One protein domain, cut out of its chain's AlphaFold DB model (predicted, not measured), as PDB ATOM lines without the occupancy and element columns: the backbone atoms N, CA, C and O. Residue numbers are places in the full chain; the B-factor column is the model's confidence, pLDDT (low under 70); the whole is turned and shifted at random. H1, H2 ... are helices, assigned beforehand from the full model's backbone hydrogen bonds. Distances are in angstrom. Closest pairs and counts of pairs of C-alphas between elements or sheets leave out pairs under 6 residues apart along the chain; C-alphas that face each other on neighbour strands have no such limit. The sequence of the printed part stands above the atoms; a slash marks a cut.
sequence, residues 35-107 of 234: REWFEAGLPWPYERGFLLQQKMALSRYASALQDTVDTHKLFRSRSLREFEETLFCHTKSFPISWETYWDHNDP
ATOM      1  N   ARG A  35      27.144 -32.759  28.355       93.38
ATOM      2  CA  ARG A  35      26.175 -33.113  27.315       93.38
ATOM      3  C   ARG A  35      24.753 -32.792  27.757       93.38
ATOM      4  O   ARG A  35      24.048 -32.041  27.084       93.38
ATOM      5  N   GLU A  36      24.352 -33.327  28.903       93.12
ATOM      6  CA  GLU A  36      23.027 -33.118  29.478       93.12
ATOM      7  C   GLU A  36      22.805 -31.646  29.803       93.12
ATOM      8  O   GLU A  36      21.702 -31.139  29.638       93.12
ATOM      9  N   TRP A  37      23.854 -30.937  30.219       92.56
ATOM     10  CA  TRP A  37      23.808 -29.501  30.468       92.56
ATOM     11  C   TRP A  37      23.447 -28.697  29.213       92.56
ATOM     12  O   TRP A  37      22.568 -27.834  29.261       92.56
ATOM     13  N   PHE A  38      24.053 -29.016  28.065       93.25
ATOM     14  CA  PHE A  38      23.670 -28.406  26.790       93.25
ATOM     15  C   PHE A  38      22.260 -28.831  26.351       93.25
ATOM     16  O   PHE A  38      21.519 -28.007  25.819       93.25
ATOM     17  N   GLU A  39      21.876 -30.094  26.560       93.31
ATOM     18  CA  GLU A  39      20.563 -30.628  26.162       93.31
ATOM     19  C   GLU A  39      19.399 -30.067  26.990       93.31
ATOM     20  O   GLU A  39      18.356 -29.733  26.428       93.31
ATOM     21  N   ALA A  40      19.582 -29.926  28.302       91.31
ATOM     22  CA  ALA A  40      18.599 -29.355  29.216       91.31
ATOM     23  C   ALA A  40      18.491 -27.830  29.074       91.31
ATOM     24  O   ALA A  40      17.406 -27.267  29.235       91.31
ATOM     25  N   GLY A  41      19.605 -27.174  28.742       87.06
ATOM     26  CA  GLY A  41      19.693 -25.726  28.625       87.06
ATOM     27  C   GLY A  41      19.760 -25.015  29.978       87.06
ATOM     28  O   GLY A  41      19.377 -25.528  31.030       87.06
ATOM     29  N   LEU A  42      20.263 -23.785  29.940       87.25
ATOM     30  CA  LEU A  42      20.336 -22.907  31.104       87.25
ATOM     31  C   LEU A  42      19.027 -22.133  31.304       87.25
ATOM     32  O   LEU A  42      18.262 -21.946  30.354       87.25
ATOM     33  N   PRO A  43      18.793 -21.557  32.499       87.62
ATOM     34  CA  PRO A  43      17.730 -20.578  32.654       87.62
ATOM     35  C   PRO A  43      17.900 -19.436  31.641       87.62
ATOM     36  O   PRO A  43      19.004 -18.922  31.439       87.62
ATOM     37  N   TRP A  44      16.782 -19.005  31.044       87.75
ATOM     38  CA  TRP A  44      16.734 -18.059  29.921       87.75
ATOM     39  C   TRP A  44      17.708 -16.865  29.991       87.75
ATOM     40  O   TRP A  44      18.370 -16.607  28.981       87.75
ATOM     41  N   PRO A  45      17.847 -16.120  31.113       88.81
ATOM     42  CA  PRO A  45      18.753 -14.971  31.130       88.81
ATOM     43  C   PRO A  45      20.229 -15.378  31.001       88.81
ATOM     44  O   PRO A  45      20.981 -14.710  30.290       88.81
ATOM     45  N   TYR A  46      20.636 -16.488  31.624       89.12
ATOM     46  CA  TYR A  46      22.006 -16.996  31.538       89.12
ATOM     47  C   TYR A  46      22.291 -17.547  30.146       89.12
ATOM     48  O   TYR A  46      23.296 -17.177  29.542       89.12
ATOM     49  N   GLU A  47      21.375 -18.347  29.593       92.50
ATOM     50  CA  GLU A  47      21.538 -18.905  28.249       92.50
ATOM     51  C   GLU A  47      21.728 -17.800  27.202       92.50
ATOM     52  O   GLU A  47      22.638 -17.855  26.373       92.50
ATOM     53  N   ARG A  48      20.906 -16.743  27.272       93.44
ATOM     54  CA  ARG A  48      21.005 -15.591  26.368       93.44
ATOM     55  C   ARG A  48      22.317 -14.838  26.533       93.44
ATOM     56  O   ARG A  48      22.915 -14.478  25.519       93.44
ATOM     57  N   GLY A  49      22.751 -14.606  27.771       94.31
ATOM     58  CA  GLY A  49      24.015 -13.935  28.072       94.31
ATOM     59  C   GLY A  49      25.216 -14.694  27.512       94.31
ATOM     60  O   GLY A  49      25.995 -14.125  26.744       94.31
ATOM     61  N   PHE A  50      25.320 -15.991  27.814       93.06
ATOM     62  CA  PHE A  50      26.399 -16.842  27.311       93.06
ATOM     63  C   PHE A  50      26.380 -16.947  25.789       93.06
ATOM     64  O   PHE A  50      27.404 -16.724  25.145       93.06
ATOM     65  N   LEU A  51      25.217 -17.209  25.187       95.69
ATOM     66  CA  LEU A  51      25.102 -17.313  23.735       95.69
ATOM     67  C   LEU A  51      25.513 -16.005  23.047       95.69
ATOM     68  O   LEU A  51      26.202 -16.029  22.026       95.69
ATOM     69  N   LEU A  52      25.108 -14.857  23.597       96.00
ATOM     70  CA  LEU A  52      25.494 -13.554  23.068       96.00
ATOM     71  C   LEU A  52      27.004 -13.334  23.177       96.00
ATOM     72  O   LEU A  52      27.618 -12.924  22.193       96.00
ATOM     73  N   GLN A  53      27.603 -13.651  24.326       94.94
ATOM     74  CA  GLN A  53      29.048 -13.554  24.529       94.94
ATOM     75  C   GLN A  53      29.813 -14.411  23.511       94.94
ATOM     76  O   GLN A  53      30.731 -13.908  22.863       94.94
ATOM     77  N   GLN A  54      29.412 -15.670  23.315       94.69
ATOM     78  CA  GLN A  54      30.073 -16.573  22.368       94.69
ATOM     79  C   GLN A  54      29.929 -16.091  20.922       94.69
ATOM     80  O   GLN A  54      30.904 -16.060  20.168       94.69
ATOM     81  N   LYS A  55      28.740 -15.611  20.533       95.81
ATOM     82  CA  LYS A  55      28.528 -14.992  19.218       95.81
ATOM     83  C   LYS A  55      29.379 -13.743  19.027       95.81
ATOM     84  O   LYS A  55      29.961 -13.572  17.960       95.81
ATOM     85  N   MET A  56      29.479 -12.881  20.037       95.81
ATOM     86  CA  MET A  56      30.328 -11.690  19.974       95.81
ATOM     87  C   MET A  56      31.799 -12.077  19.812       95.81
ATOM     88  O   MET A  56      32.467 -11.536  18.929       95.81
ATOM     89  N   ALA A  57      32.281 -13.048  20.591       94.12
ATOM     90  CA  ALA A  57      33.655 -13.537  20.517       94.12
ATOM     91  C   ALA A  57      33.982 -14.094  19.122       94.12
ATOM     92  O   ALA A  57      34.977 -13.691  18.519       94.12
ATOM     93  N   LEU A  58      33.110 -14.946  18.568       94.50
ATOM     94  CA  LEU A  58      33.326 -15.561  17.256       94.50
ATOM     95  C   LEU A  58      33.035 -14.636  16.072       94.50
ATOM     96  O   LEU A  58      33.603 -14.842  15.002       94.50
ATOM     97  N   SER A  59      32.208 -13.597  16.227       94.50
ATOM     98  CA  SER A  59      31.900 -12.671  15.121       94.50
ATOM     99  C   SER A  59      33.149 -11.981  14.564       94.50
ATOM    100  O   SER A  59      33.243 -11.743  13.363       94.50
ATOM    101  N   ARG A  60      34.161 -11.765  15.414       94.38
ATOM    102  CA  ARG A  60      35.476 -11.220  15.041       94.38
ATOM    103  C   ARG A  60      36.265 -12.125  14.089       94.38
ATOM    104  O   ARG A  60      37.142 -11.637  13.387       94.38
ATOM    105  N   TYR A  61      35.947 -13.418  14.068       93.56
ATOM    106  CA  TYR A  61      36.611 -14.450  13.272       93.56
ATOM    107  C   TYR A  61      35.688 -15.045  12.201       93.56
ATOM    108  O   TYR A  61      36.021 -16.058  11.591       93.56
ATOM    109  N   ALA A  62      34.531 -14.423  11.950       92.38
ATOM    110  CA  ALA A  62      33.515 -14.959  11.051       92.38
ATOM    111  C   ALA A  62      34.046 -15.228   9.635       92.38
ATOM    112  O   ALA A  62      33.695 -16.245   9.048       92.38
ATOM    113  N   SER A  63      34.919 -14.367   9.102       92.81
ATOM    114  CA  SER A  63      35.524 -14.566   7.778       92.81
ATOM    115  C   SER A  63      36.405 -15.815   7.720       92.81
ATOM    116  O   SER A  63      36.316 -16.571   6.763       92.81
ATOM    117  N   ALA A  64      37.206 -16.067   8.757       92.75
ATOM    118  CA  ALA A  64      38.057 -17.253   8.841       92.75
ATOM    119  C   ALA A  64      37.243 -18.540   9.055       92.75
ATOM    120  O   ALA A  64      37.612 -19.601   8.564       92.75
ATOM    121  N   LEU A  65      36.122 -18.451   9.778       91.31
ATOM    122  CA  LEU A  65      35.245 -19.594  10.040       91.31
ATOM    123  C   LEU A  65      34.322 -19.931   8.865       91.31
ATOM    124  O   LEU A  65      33.816 -21.049   8.801       91.31
ATOM    125  N   GLN A  66      34.101 -18.994   7.939       92.88
ATOM    126  CA  GLN A  66      33.164 -19.158   6.828       92.88
ATOM    127  C   GLN A  66      33.515 -20.341   5.922       92.88
ATOM    128  O   GLN A  66      32.606 -20.964   5.376       92.88
ATOM    129  N   ASP A  67      34.793 -20.686   5.776       91.88
ATOM    130  CA  ASP A  67      35.224 -21.811   4.939       91.88
ATOM    131  C   ASP A  67      34.989 -23.175   5.603       91.88
ATOM    132  O   ASP A  67      34.818 -24.174   4.908       91.88
ATOM    133  N   THR A  68      34.887 -23.211   6.933       92.00
ATOM    134  CA  THR A  68      34.759 -24.449   7.717       92.00
ATOM    135  C   THR A  68      33.333 -24.690   8.210       92.00
ATOM    136  O   THR A  68      32.901 -25.836   8.290       92.00
ATOM    137  N   VAL A  69      32.581 -23.633   8.526       93.69
ATOM    138  CA  VAL A  69      31.258 -23.707   9.169       93.69
ATOM    139  C   VAL A  69      30.267 -22.784   8.456       93.69
ATOM    140  O   VAL A  69      30.636 -21.753   7.893       93.69
ATOM    141  N   ASP A  70      28.979 -23.135   8.469       93.31
ATOM    142  CA  ASP A  70      27.911 -22.212   8.068       93.31
ATOM    143  C   ASP A  70      27.742 -21.106   9.127       93.31
ATOM    144  O   ASP A  70      26.997 -21.234  10.101       93.31
ATOM    145  N   THR A  71      28.451 -19.997   8.925       94.00
ATOM    146  CA  THR A  71      28.430 -18.841   9.828       94.00
ATOM    147  C   THR A  71      27.053 -18.184   9.912       94.00
ATOM    148  O   THR A  71      26.675 -17.691  10.976       94.00
ATOM    149  N   HIS A  72      26.252 -18.211   8.841       92.62
ATOM    150  CA  HIS A  72      24.901 -17.654   8.864       92.62
ATOM    151  C   HIS A  72      23.981 -18.480   9.770       92.62
ATOM    152  O   HIS A  72      23.255 -17.906  10.588       92.62
ATOM    153  N   LYS A  73      24.041 -19.814   9.684       93.75
ATOM    154  CA  LYS A  73      23.329 -20.702  10.615       93.75
ATOM    155  C   LYS A  73      23.842 -20.516  12.047       93.75
ATOM    156  O   LYS A  73      23.033 -20.289  12.946       93.75
ATOM    157  N   LEU A  74      25.164 -20.488  12.241       95.31
ATOM    158  CA  LEU A  74      25.810 -20.339  13.550       95.31
ATOM    159  C   LEU A  74      25.316 -19.094  14.304       95.31
ATOM    160  O   LEU A  74      24.839 -19.194  15.437       95.31
ATOM    161  N   PHE A  75      25.351 -17.917  13.671       95.88
ATOM    162  CA  PHE A  75      24.920 -16.672  14.316       95.88
ATOM    163  C   PHE A  75      23.393 -16.557  14.475       95.88
ATOM    164  O   PHE A  75      22.926 -15.758  15.294       95.88
ATOM    165  N   ARG A  76      22.602 -17.389  13.782       96.00
ATOM    166  CA  ARG A  76      21.135 -17.470  13.932       96.00
ATOM    167  C   ARG A  76      20.659 -18.454  15.000       96.00
ATOM    168  O   ARG A  76      19.486 -18.368  15.366       96.00
ATOM    169  N   SER A  77      21.544 -19.301  15.529       96.31
ATOM    170  CA  SER A  77      21.254 -20.257  16.612       96.31
ATOM    171  C   SER A  77      20.543 -19.590  17.790       96.31
ATOM    172  O   SER A  77      20.852 -18.444  18.140       96.31
ATOM    173  N   ARG A  78      19.570 -20.268  18.398       93.69
ATOM    174  CA  ARG A  78      18.718 -19.701  19.458       93.69
ATOM    175  C   ARG A  78      19.013 -20.245  20.848       93.69
ATOM    176  O   ARG A  78      18.595 -19.592  21.803       93.69
ATOM    177  N   SER A  79      19.743 -21.350  20.929       95.19
ATOM    178  CA  SER A  79      20.206 -21.989  22.161       95.19
ATOM    179  C   SER A  79      21.718 -22.207  22.134       95.19
ATOM    180  O   SER A  79      22.352 -22.130  21.074       95.19
ATOM    181  N   LEU A  80      22.296 -22.485  23.304       94.88
ATOM    182  CA  LEU A  80      23.706 -22.875  23.405       94.88
ATOM    183  C   LEU A  80      23.980 -24.201  22.688       94.88
ATOM    184  O   LEU A  80      24.973 -24.304  21.976       94.88
ATOM    185  N   ARG A  81      23.063 -25.170  22.795       95.06
ATOM    186  CA  ARG A  81      23.158 -26.454  22.083       95.06
ATOM    187  C   ARG A  81      23.229 -26.277  20.573       95.06
ATOM    188  O   ARG A  81      24.143 -26.794  19.948       95.06
ATOM    189  N   GLU A  82      22.284 -25.536  19.984       95.75
ATOM    190  CA  GLU A  82      22.255 -25.306  18.529       95.75
ATOM    191  C   GLU A  82      23.535 -24.619  18.042       95.75
ATOM    192  O   GLU A  82      24.018 -24.894  16.941       95.75
ATOM    193  N   PHE A  83      24.069 -23.707  18.858       96.31
ATOM    194  CA  PHE A  83      25.301 -22.996  18.559       96.31
ATOM    195  C   PHE A  83      26.510 -23.937  18.572       96.31
ATOM    196  O   PHE A  83      27.245 -23.966  17.587       96.31
ATOM    197  N   GLU A  84      26.671 -24.732  19.630       95.50
ATOM    198  CA  GLU A  84      27.756 -25.711  19.779       95.50
ATOM    199  C   GLU A  84      27.703 -26.781  18.676       95.50
ATOM    200  O   GLU A  84      28.688 -27.035  17.983       95.50
ATOM    201  N   GLU A  85      26.517 -27.344  18.429       95.94
ATOM    202  CA  GLU A  85      26.285 -28.349  17.391       95.94
ATOM    203  C   GLU A  85      26.574 -27.785  15.991       95.94
ATOM    204  O   GLU A  85      27.200 -28.435  15.154       95.94
ATOM    205  N   THR A  86      26.171 -26.543  15.707       95.38
ATOM    206  CA  THR A  86      26.499 -25.913  14.421       95.38
ATOM    207  C   THR A  86      27.998 -25.665  14.276       95.38
ATOM    208  O   THR A  86      28.526 -25.821  13.177       95.38
ATOM    209  N   LEU A  87      28.679 -25.296  15.361       94.94
ATOM    210  CA  LEU A  87      30.102 -24.975  15.346       94.94
ATOM    211  C   LEU A  87      30.984 -26.215  15.156       94.94
ATOM    212  O   LEU A  87      31.922 -26.164  14.362       94.94
ATOM    213  N   PHE A  88      30.679 -27.310  15.856       94.44
ATOM    214  CA  PHE A  88      31.555 -28.484  15.925       94.44
ATOM    215  C   PHE A  88      31.023 -29.723  15.202       94.44
ATOM    216  O   PHE A  88      31.822 -30.507  14.697       94.44
ATOM    217  N   CYS A  89      29.702 -29.904  15.105       94.81
ATOM    218  CA  CYS A  89      29.116 -31.087  14.464       94.81
ATOM    219  C   CYS A  89      28.827 -30.856  12.975       94.81
ATOM    220  O   CYS A  89      29.067 -31.728  12.148       94.81
ATOM    221  N   HIS A  90      28.365 -29.659  12.600       92.12
ATOM    222  CA  HIS A  90      27.971 -29.330  11.222       92.12
ATOM    223  C   HIS A  90      29.085 -28.663  10.394       92.12
ATOM    224  O   HIS A  90      28.825 -27.731   9.624       92.12
ATOM    225  N   THR A  91      30.330 -29.124  10.537       90.00
ATOM    226  CA  THR A  91      31.431 -28.615   9.707       90.00
ATOM    227  C   THR A  91      31.258 -29.030   8.240       90.00
ATOM    228  O   THR A  91      30.674 -30.068   7.927       90.00
ATOM    229  N   LYS A  92      31.762 -28.209   7.313       88.94
ATOM    230  CA  LYS A  92      31.633 -28.431   5.863       88.94
ATOM    231  C   LYS A  92      32.471 -29.601   5.354       88.94
ATOM    232  O   LYS A  92      32.117 -30.200   4.345       88.94
ATOM    233  N   SER A  93      33.594 -29.884   6.010       87.81
ATOM    234  CA  SER A  93      34.539 -30.922   5.595       87.81
ATOM    235  C   SER A  93      34.182 -32.292   6.163       87.81
ATOM    236  O   SER A  93      34.245 -33.275   5.430       87.81
ATOM    237  N   PHE A  94      33.784 -32.360   7.438       87.94
ATOM    238  CA  PHE A  94      33.507 -33.615   8.136       87.94
ATOM    239  C   PHE A  94      32.350 -33.432   9.126       87.94
ATOM    240  O   PHE A  94      32.586 -33.166  10.308       87.94
ATOM    241  N   PRO A  95      31.094 -33.534   8.664       92.06
ATOM    242  CA  PRO A  95      29.957 -33.481   9.565       92.06
ATOM    243  C   PRO A  95      29.913 -34.743  10.437       92.06
ATOM    244  O   PRO A  95      30.051 -35.858   9.931       92.06
ATOM    245  N   ILE A  96      29.696 -34.565  11.737       96.19
ATOM    246  CA  ILE A  96      29.549 -35.641  12.728       96.19
ATOM    247  C   ILE A  96      28.231 -35.478  13.489       96.19
ATOM    248  O   ILE A  96      27.642 -34.397  13.474       96.19
ATOM    249  N   SER A  97      27.739 -36.544  14.127       95.69
ATOM    250  CA  SER A  97      26.537 -36.449  14.964       95.69
ATOM    251  C   SER A  97      26.858 -35.841  16.332       95.69
ATOM    252  O   SER A  97      28.006 -35.863  16.783       95.69
ATOM    253  N   TRP A  98      25.827 -35.321  17.003       95.12
ATOM    254  CA  TRP A  98      25.931 -34.784  18.360       95.12
ATOM    255  C   TRP A  98      26.433 -35.835  19.359       95.12
ATOM    256  O   TRP A  98      27.249 -35.532  20.226       95.12
ATOM    257  N   GLU A  99      25.995 -37.083  19.205       94.88
ATOM    258  CA  GLU A  99      26.432 -38.217  20.020       94.88
ATOM    259  C   GLU A  99      27.924 -38.483  19.819       94.88
ATOM    260  O   GLU A  99      28.675 -38.451  20.787       94.88
ATOM    261  N   THR A 100      28.374 -38.628  18.565       95.56
ATOM    262  CA  THR A 100      29.795 -38.858  18.262       95.56
ATOM    263  C   THR A 100      30.677 -37.710  18.745       95.56
ATOM    264  O   THR A 100      31.801 -37.941  19.182       95.56
ATOM    265  N   TYR A 101      30.195 -36.466  18.681       95.62
ATOM    266  CA  TYR A 101      30.912 -35.328  19.247       95.62
ATOM    267  C   TYR A 101      31.113 -35.493  20.760       95.62
ATOM    268  O   TYR A 101      32.243 -35.369  21.234       95.62
ATOM    269  N   TRP A 102      30.064 -35.828  21.514       94.88
ATOM    270  CA  TRP A 102      30.175 -36.000  22.965       94.88
ATOM    271  C   TRP A 102      30.957 -37.236  23.385       94.88
ATOM    272  O   TRP A 102      31.680 -37.139  24.370       94.88
ATOM    273  N   ASP A 103      30.940 -38.321  22.609       93.56
ATOM    274  CA  ASP A 103      31.775 -39.500  22.882       93.56
ATOM    275  C   ASP A 103      33.269 -39.130  23.019       93.56
ATOM    276  O   ASP A 103      33.999 -39.736  23.797       93.56
ATOM    277  N   HIS A 104      33.720 -38.089  22.307       92.00
ATOM    278  CA  HIS A 104      35.107 -37.608  22.352       92.00
ATOM    279  C   HIS A 104      35.319 -36.396  23.272       92.00
ATOM    280  O   HIS A 104      36.456 -36.104  23.645       92.00
ATOM    281  N   ASN A 105      34.261 -35.653  23.607       93.69
ATOM    282  CA  ASN A 105      34.354 -34.371  24.320       93.69
ATOM    283  C   ASN A 105      33.760 -34.407  25.734       93.69
ATOM    284  O   ASN A 105      33.833 -33.401  26.442       93.69
ATOM    285  N   ASP A 106      33.208 -35.540  26.171       94.44
ATOM    286  CA  ASP A 106      32.721 -35.704  27.539       94.44
ATOM    287  C   ASP A 106      33.883 -35.527  28.542       94.44
ATOM    288  O   ASP A 106      34.899 -36.228  28.432       94.44
ATOM    289  N   PRO A 107      33.774 -34.597  29.516       94.12
ATOM    290  CA  PRO A 107      34.775 -34.407  30.566       94.12
ATOM    291  C   PRO A 107      35.100 -35.665  31.374       94.12
ATOM    292  O   PRO A 107      36.188 -35.756  31.939       94.12
TER     293      PRO A 107
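AT A GLANCE: This is residues 35 to 107 of the 234 residues of the protein "abhydrolase domain-containing protein 15" of Ursus maritimus (UniProt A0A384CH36). H5 lies in the middle of a small helical body, with the long helix H2 and the shorter H4 on one side of it and H6 on the opposite side, where H6 makes a corner with the last residue of H5. H1 lies near the first residues of H5, and the four-residue H3 lies beyond the last residue of H2, near H4. The printed part has 73 residues with six named helices, in the order H1 to H6, and no named strand; the class is all helix. It is compact, with a radius of gyration of the C-alphas of 12.3 A, and the C-alphas span 32 by 28 by 18 A.

IN THESE COORDINATES: H1 is residues 35 to 40, and C-alpha 35 is at (26.175, -33.113, 27.315). H2, the longest helix, is residues 44 to 59 and measures 21.9 A from first to last C-alpha. H3 is residues 62 to 65 and H4 is residues 71 to 76. H5 is residues 80 to 89, 13.3 A long, with C-alpha 80 at (23.706, -22.875, 23.405). H6 is residues 98 to 105, 10.3 A long, and C-alpha 105 is at (34.354, -34.371, 24.320).

HOW THE PARTS SIT: H5 is the hub and touches four helices. H1 and H5 only just touch, with 3 pairs of C-alphas within 8 A; the closest are those of Phe 38 and Arg 81, 5.1 A apart. They run opposite ways at a steep tilt of 39 degrees. H2 touches H5 with residues 47 to 51 alone, the closest C-alphas being those of Leu 51 and Leu 80, 5.7 A apart. These two run the same way at 35.4 degrees, a steep tilt, but only just. H4 and H5 form a helical hairpin: they touch, with the C-alphas of Leu 74 and Thr 86 closest at 5.7 A, and run opposite ways at a shallow tilt of 14 degrees. H6 touches H5 about perpendicular, at 80 degrees, with the C-alphas of Cys 89 and Trp 98 closest at 6.2 A. H3 and H4 are close but not clearly touching, with the C-alphas of Ala 62 and Thr 71 closest at 6.5 A. H2 and H6 are apart. Every O i to N i+4 pair is within hydrogen-bond range in H1, H2, H4 and H5; in H6 it is 3 of 4, and H3 is too short for such a pair.

THE WHOLE: The two C-alphas farthest apart are those of Pro 45 and Ser 93, at 34.0 A, while those of Arg 35 and Pro 107 are 9.3 A apart. The printed part has no cut. The link from H5 to H6 is short and the other links are tight. The mean pLDDT of the printed part is 93.4, and no printed residue is under 70.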